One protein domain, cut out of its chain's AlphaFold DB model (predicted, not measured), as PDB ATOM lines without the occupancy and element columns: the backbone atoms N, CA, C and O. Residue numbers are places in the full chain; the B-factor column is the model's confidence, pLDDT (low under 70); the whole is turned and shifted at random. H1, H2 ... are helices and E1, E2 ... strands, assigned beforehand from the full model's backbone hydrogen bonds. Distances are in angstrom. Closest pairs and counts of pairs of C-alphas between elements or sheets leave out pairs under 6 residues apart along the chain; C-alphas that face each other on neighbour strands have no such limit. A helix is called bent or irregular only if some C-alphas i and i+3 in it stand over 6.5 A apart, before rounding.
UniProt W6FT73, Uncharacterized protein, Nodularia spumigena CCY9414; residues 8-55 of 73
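This is residues 8 to 55 of the 73 residues of an uncharacterized protein of Nodularia spumigena CCY9414 (UniProt W6FT73). One long helix, H1, makes one long side of a small flat domain, and after it the chain folds back beside the helix in a long stretch without a named element, residues 34 to 51. This stretch then curves away to the short strand E1 on the side far from H1, where E1 pairs with residues 8 to 9; residues 10 to 16 lead from that pairing to the start of the helix. The printed part has 48 residues, with one named helix and then one named strand; the class is mostly helix, though under half of the residues are in named elements. The whole is only just compact, close to loose, with a radius of gyration of the C-alphas of 11.1 A, and spans 29 by 24 by 13 A.

H1, residues 17 to 33, has a kink of 34 degrees near residue 24. It is irregular, but only just: C-alphas 22 and 25 are 6.6 A apart. In its backbone 11 of 13 O i to N i+4 pairs are within hydrogen-bond range. H1 is apart from E1, residues 52 to 54. E1 pairs with no named strand, but its residues 52 to 53 form a short antiparallel pairing with residues 8 to 9.

H1 begins at C-alpha 17 (96.904, -3.258, 85.041) and ends at C-alpha 33 (92.147, -14.942, 64.139), 24.4 A from first to last C-alpha. E1 measures 6.4 A and ends at C-alpha 54 (98.860, -26.438, 76.461).

The two C-alphas farthest apart, those of Ala 18 and Glu 55, are 30.4 A apart, while those of Thr 8 and Glu 55, the first and last printed, are 9.6 A apart. The printed part has no cut. The link from H1 to E1, 18 residues, is long. The mean pLDDT of the printed part is 93.2, and no printed residue is under 70.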
ATOM      1  N   THR A   8      96.673 -21.939  77.913       93.38
ATOM      2  CA  THR A   8      96.835 -20.750  78.758       93.38
ATOM      3  C   THR A   8      98.074 -19.988  78.325       93.38
ATOM      4  O   THR A   8      99.189 -20.492  78.458       93.38
ATOM      5  N   TYR A   9      97.859 -18.762  77.850       92.50
ATOM      6  CA  TYR A   9      98.901 -17.819  77.461       92.50
ATOM      7  C   TYR A   9      99.063 -16.744  78.540       92.50
ATOM      8  O   TYR A   9      98.077 -16.169  79.010       92.50
ATOM      9  N   TYR A  10     100.306 -16.480  78.936       93.81
ATOM     10  CA  TYR A  10     100.681 -15.368  79.804       93.81
ATOM     11  C   TYR A  10     101.379 -14.285  78.979       93.81
ATOM     12  O   TYR A  10     102.465 -14.515  78.454       93.81
ATOM     13  N   PHE A  11     100.777 -13.098  78.921       91.56
ATOM     14  CA  PHE A  11     101.315 -11.928  78.224       91.56
ATOM     15  C   PHE A  11     101.870 -10.898  79.217       91.56
ATOM     16  O   PHE A  11     101.349 -10.757  80.328       91.56
ATOM     17  N   GLY A  12     102.927 -10.182  78.826       89.81
ATOM     18  CA  GLY A  12     103.605  -9.171  79.644       89.81
ATOM     19  C   GLY A  12     105.135  -9.272  79.570       89.81
ATOM     20  O   GLY A  12     105.657  -9.950  78.684       89.81
ATOM     21  N   PRO A  13     105.872  -8.644  80.507       92.12
ATOM     22  CA  PRO A  13     105.381  -7.934  81.692       92.12
ATOM     23  C   PRO A  13     104.720  -6.586  81.366       92.12
ATOM     24  O   PRO A  13     105.095  -5.916  80.413       92.12
ATOM     25  N   PHE A  14     103.768  -6.173  82.206       93.81
ATOM     26  CA  PHE A  14     103.157  -4.841  82.169       93.81
ATOM     27  C   PHE A  14     103.484  -4.082  83.453       93.81
ATOM     28  O   PHE A  14     103.536  -4.684  84.530       93.81
ATOM     29  N   LEU A  15     103.685  -2.767  83.342       92.00
ATOM     30  CA  LEU A  15     103.956  -1.907  84.494       92.00
ATOM     31  C   LEU A  15     102.697  -1.715  85.351       92.00
ATOM     32  O   LEU A  15     102.771  -1.751  86.580       92.00
ATOM     33  N   SER A  16     101.537  -1.568  84.706       95.31
ATOM     34  CA  SER A  16     100.243  -1.421  85.367       95.31
ATOM     35  C   SER A  16      99.173  -2.353  84.787       95.31
ATOM     36  O   SER A  16      99.282  -2.879  83.678       95.31
ATOM     37  N   SER A  17      98.086  -2.545  85.540       94.75
ATOM     38  CA  SER A  17      96.904  -3.258  85.041       94.75
ATOM     39  C   SER A  17      96.179  -2.489  83.933       94.75
ATOM     40  O   SER A  17      95.457  -3.108  83.155       94.75
ATOM     41  N   ALA A  18      96.363  -1.168  83.848       96.44
ATOM     42  CA  ALA A  18      95.823  -0.352  82.769       96.44
ATOM     43  C   ALA A  18      96.530  -0.674  81.447       96.44
ATOM     44  O   ALA A  18      95.850  -0.988  80.473       96.44
ATOM     45  N   ASP A  19      97.865  -0.728  81.444       95.88
ATOM     46  CA  ASP A  19      98.651  -1.085  80.251       95.88
ATOM     47  C   ASP A  19      98.279  -2.485  79.745       95.88
ATOM     48  O   ASP A  19      98.056  -2.688  78.552       95.88
ATOM     49  N   ALA A  20      98.111  -3.437  80.672       95.56
ATOM     50  CA  ALA A  20      97.671  -4.791  80.347       95.56
ATOM     51  C   ALA A  20      96.278  -4.814  79.695       95.56
ATOM     52  O   ALA A  20      96.054  -5.573  78.758       95.56
ATOM     53  N   LYS A  21      95.338  -3.984  80.170       95.69
ATOM     54  CA  LYS A  21      93.981  -3.880  79.602       95.69
ATOM     55  C   LYS A  21      93.965  -3.198  78.236       95.69
ATOM     56  O   LYS A  21      93.141  -3.569  77.407       95.69
ATOM     57  N   VAL A  22      94.848  -2.228  78.000       96.31
ATOM     58  CA  VAL A  22      94.986  -1.581  76.686       96.31
ATOM     59  C   VAL A  22      95.511  -2.586  75.661       96.31
ATOM     60  O   VAL A  22      94.922  -2.730  74.593       96.31
ATOM     61  N   ALA A  23      96.563  -3.330  76.008       95.44
ATOM     62  CA  ALA A  23      97.139  -4.342  75.125       95.44
ATOM     63  C   ALA A  23      96.244  -5.585  74.963       95.44
ATOM     64  O   ALA A  23      96.330  -6.276  73.951       95.44
ATOM     65  N   LEU A  24      95.369  -5.862  75.942       95.25
ATOM     66  CA  LEU A  24      94.514  -7.048  75.972       95.25
ATOM     67  C   LEU A  24      93.755  -7.274  74.667       95.25
ATOM     68  O   LEU A  24      93.670  -8.408  74.206       95.25
ATOM     69  N   LYS A  25      93.186  -6.202  74.111       95.38
ATOM     70  CA  LYS A  25      92.345  -6.289  72.921       95.38
ATOM     71  C   LYS A  25      93.096  -6.944  71.757       95.38
ATOM     72  O   LYS A  25      92.570  -7.889  71.188       95.38
ATOM     73  N   GLY A  26      94.333  -6.516  71.495       96.25
ATOM     74  CA  GLY A  26      95.151  -7.080  70.418       96.25
ATOM     75  C   GLY A  26      95.428  -8.571  70.616       96.25
ATOM     76  O   GLY A  26      95.245  -9.353  69.699       96.25
ATOM     77  N   TYR A  27      95.749  -8.997  71.843       94.75
ATOM     78  CA  TYR A  27      95.981 -10.422  72.116       94.75
ATOM     79  C   TYR A  27      94.736 -11.290  71.946       94.75
ATOM     80  O   TYR A  27      94.850 -12.458  71.584       94.75
ATOM     81  N   VAL A  28      93.553 -10.761  72.269       95.00
ATOM     82  CA  VAL A  28      92.300 -11.491  72.040       95.00
ATOM     83  C   VAL A  28      92.024 -11.585  70.543       95.00
ATOM     84  O   VAL A  28      91.746 -12.683  70.077       95.00
ATOM     85  N   GLU A  29      92.173 -10.485  69.802       96.62
ATOM     86  CA  GLU A  29      91.986 -10.456  68.344       96.62
ATOM     87  C   GLU A  29      92.925 -11.443  67.636       96.62
ATOM     88  O   GLU A  29      92.472 -12.221  66.799       96.62
ATOM     89  N   ASP A  30      94.203 -11.485  68.023       95.62
ATOM     90  CA  ASP A  30      95.173 -12.437  67.475       95.62
ATOM     91  C   ASP A  30      94.731 -13.893  67.720       95.62
ATOM     92  O   ASP A  30      94.713 -14.706  66.796       95.62
ATOM     93  N   LEU A  31      94.301 -14.220  68.947       94.25
ATOM     94  CA  LEU A  31      93.830 -15.566  69.299       94.25
ATOM     95  C   LEU A  31      92.543 -15.949  68.556       94.25
ATOM     96  O   LEU A  31      92.381 -17.106  68.164       94.25
ATOM     97  N   GLU A  32      91.623 -15.007  68.359       95.12
ATOM     98  CA  GLU A  32      90.404 -15.235  67.580       95.12
ATOM     99  C   GLU A  32      90.727 -15.497  66.103       95.12
ATOM    100  O   GLU A  32      90.159 -16.417  65.509       95.12
ATOM    101  N   VAL A  33      91.674 -14.752  65.523       96.81
ATOM    102  CA  VAL A  33      92.147 -14.942  64.139       96.81
ATOM    103  C   VAL A  33      92.848 -16.292  63.961       96.81
ATOM    104  O   VAL A  33      92.662 -16.946  62.935       96.81
ATOM    105  N   GLU A  34      93.592 -16.752  64.967       93.75
ATOM    106  CA  GLU A  34      94.177 -18.101  65.002       93.75
ATOM    107  C   GLU A  34      93.127 -19.218  65.181       93.75
ATOM    108  O   GLU A  34      93.454 -20.404  65.098       93.75
ATOM    109  N   GLY A  35      91.855 -18.865  65.400       93.44
ATOM    110  CA  GLY A  35      90.746 -19.807  65.538       93.44
ATOM    111  C   GLY A  35      90.541 -20.331  66.960       93.44
ATOM    112  O   GLY A  35      89.829 -21.324  67.144       93.44
ATOM    113  N   ALA A  36      91.135 -19.693  67.971       94.00
ATOM    114  CA  ALA A  36      90.907 -20.064  69.357       94.00
ATOM    115  C   ALA A  36      89.476 -19.722  69.795       94.00
ATOM    116  O   ALA A  36      88.962 -18.628  69.568       94.00
ATOM    117  N   GLN A  37      88.834 -20.660  70.483       93.75
ATOM    118  CA  GLN A  37      87.451 -20.526  70.941       93.75
ATOM    119  C   GLN A  37      87.377 -20.421  72.464       93.75
ATOM    120  O   GLN A  37      88.237 -20.948  73.174       93.75
ATOM    121  N   GLY A  38      86.333 -19.767  72.983       94.12
ATOM    122  CA  GLY A  38      86.049 -19.702  74.423       94.12
ATOM    123  C   GLY A  38      87.151 -19.018  75.239       94.12
ATOM    124  O   GLY A  38      87.595 -19.554  76.255       94.12
ATOM    125  N   ILE A  39      87.640 -17.866  74.771       95.19
ATOM    126  CA  ILE A  39      88.754 -17.136  75.384       95.19
ATOM    127  C   ILE A  39      88.312 -16.493  76.708       95.19
ATOM    128  O   ILE A  39      87.452 -15.620  76.754       95.19
ATOM    129  N   LEU A  40      88.958 -16.899  77.800       95.88
ATOM    130  CA  LEU A  40      88.839 -16.305  79.129       95.88
ATOM    131  C   LEU A  40      90.108 -15.537  79.485       95.88
ATOM    132  O   LEU A  40      91.218 -16.078  79.436       95.88
ATOM    133  N   VAL A  41      89.941 -14.298  79.931       94.75
ATOM    134  CA  VAL A  41      91.044 -13.396  80.269       94.75
ATOM    135  C   VAL A  41      91.047 -13.111  81.765       94.75
ATOM    136  O   VAL A  41      90.003 -12.862  82.359       94.75
ATOM    137  N   ASN A  42      92.236 -13.086  82.371       95.06
ATOM    138  CA  ASN A  42      92.415 -12.594  83.732       95.06
ATOM    139  C   ASN A  42      93.678 -11.728  83.837       95.06
ATOM    140  O   ASN A  42      94.764 -12.165  83.455       95.06
ATOM    141  N   VAL A  43      93.544 -10.526  84.400       93.94
ATOM    142  CA  VAL A  43      94.673  -9.627  84.675       93.94
ATOM    143  C   VAL A  43      95.101  -9.822  86.124       93.94
ATOM    144  O   VAL A  43      94.372  -9.469  87.049       93.94
ATOM    145  N   LYS A  44      96.303 -10.365  86.331       93.94
ATOM    146  CA  LYS A  44      96.869 -10.589  87.667       93.94
ATOM    147  C   LYS A  44      98.342 -10.208  87.722       93.94
ATOM    148  O   LYS A  44      99.079 -10.387  86.755       93.94
ATOM    149  N   ARG A  45      98.794  -9.751  88.891       92.81
ATOM    150  CA  ARG A  45     100.221  -9.570  89.179       92.81
ATOM    151  C   ARG A  45     100.807 -10.917  89.597       92.81
ATOM    152  O   ARG A  45     100.495 -11.418  90.673       92.81
ATOM    153  N   CYS A  46     101.619 -11.529  88.741       90.62
ATOM    154  CA  CYS A  46     102.259 -12.815  89.019       90.62
ATOM    155  C   CYS A  46     103.551 -12.986  88.208       90.62
ATOM    156  O   CYS A  46     103.785 -12.243  87.256       90.62
ATOM    157  N   LYS A  47     104.363 -13.985  88.567       90.69
ATOM    158  CA  LYS A  47     105.533 -14.424  87.799       90.69
ATOM    159  C   LYS A  47     105.323 -15.887  87.384       90.69
ATOM    160  O   LYS A  47     105.625 -16.775  88.181       90.69
ATOM    161  N   PRO A  48     104.730 -16.154  86.210       88.44
ATOM    162  CA  PRO A  48     104.479 -17.520  85.767       88.44
ATOM    163  C   PRO A  48     105.802 -18.253  85.505       88.44
ATOM    164  O   PRO A  48     106.725 -17.680  84.933       88.44
ATOM    165  N   GLY A  49     105.887 -19.525  85.906       89.75
ATOM    166  CA  GLY A  49     107.025 -20.390  85.560       89.75
ATOM    167  C   GLY A  49     107.034 -20.806  84.084       89.75
ATOM    168  O   GLY A  49     108.093 -21.045  83.515       89.75
ATOM    169  N   THR A  50     105.857 -20.816  83.449       88.12
ATOM    170  CA  THR A  50     105.649 -21.239  82.058       88.12
ATOM    171  C   THR A  50     104.698 -20.259  81.377       88.12
ATOM    172  O   THR A  50     103.588 -20.050  81.859       88.12
ATOM    173  N   LEU A  51     105.121 -19.660  80.257       90.06
ATOM    174  CA  LEU A  51     104.329 -18.643  79.545       90.06
ATOM    175  C   LEU A  51     103.212 -19.214  78.664       90.06
ATOM    176  O   LEU A  51     102.199 -18.552  78.469       90.06
ATOM    177  N   THR A  52     103.372 -20.445  78.177       90.88
ATOM    178  CA  THR A  52     102.354 -21.141  77.381       90.88
ATOM    179  C   THR A  52     102.176 -22.532  77.949       90.88
ATOM    180  O   THR A  52     103.126 -23.316  77.975       90.88
ATOM    181  N   ILE A  53     100.971 -22.819  78.420       90.12
ATOM    182  CA  ILE A  53     100.589 -24.117  78.968       90.12
ATOM    183  C   ILE A  53      99.509 -24.670  78.045       90.12
ATOM    184  O   ILE A  53      98.437 -24.077  77.952       90.12
ATOM    185  N   ALA A  54      99.796 -25.765  77.353       88.19
ATOM    186  CA  ALA A  54      98.860 -26.438  76.461       88.19
ATOM    187  C   ALA A  54      99.041 -27.951  76.613       88.19
ATOM    188  O   ALA A  54     100.167 -28.417  76.775       88.19
ATOM    189  N   GLU A  55      97.933 -28.691  76.609       77.50
ATOM    190  CA  GLU A  55      97.929 -30.139  76.885       77.50
ATOM    191  C   GLU A  55      98.610 -30.948  75.765       77.50
ATOM    192  O   GLU A  55      99.174 -32.002  76.033       77.50
TER     193      GLU A  55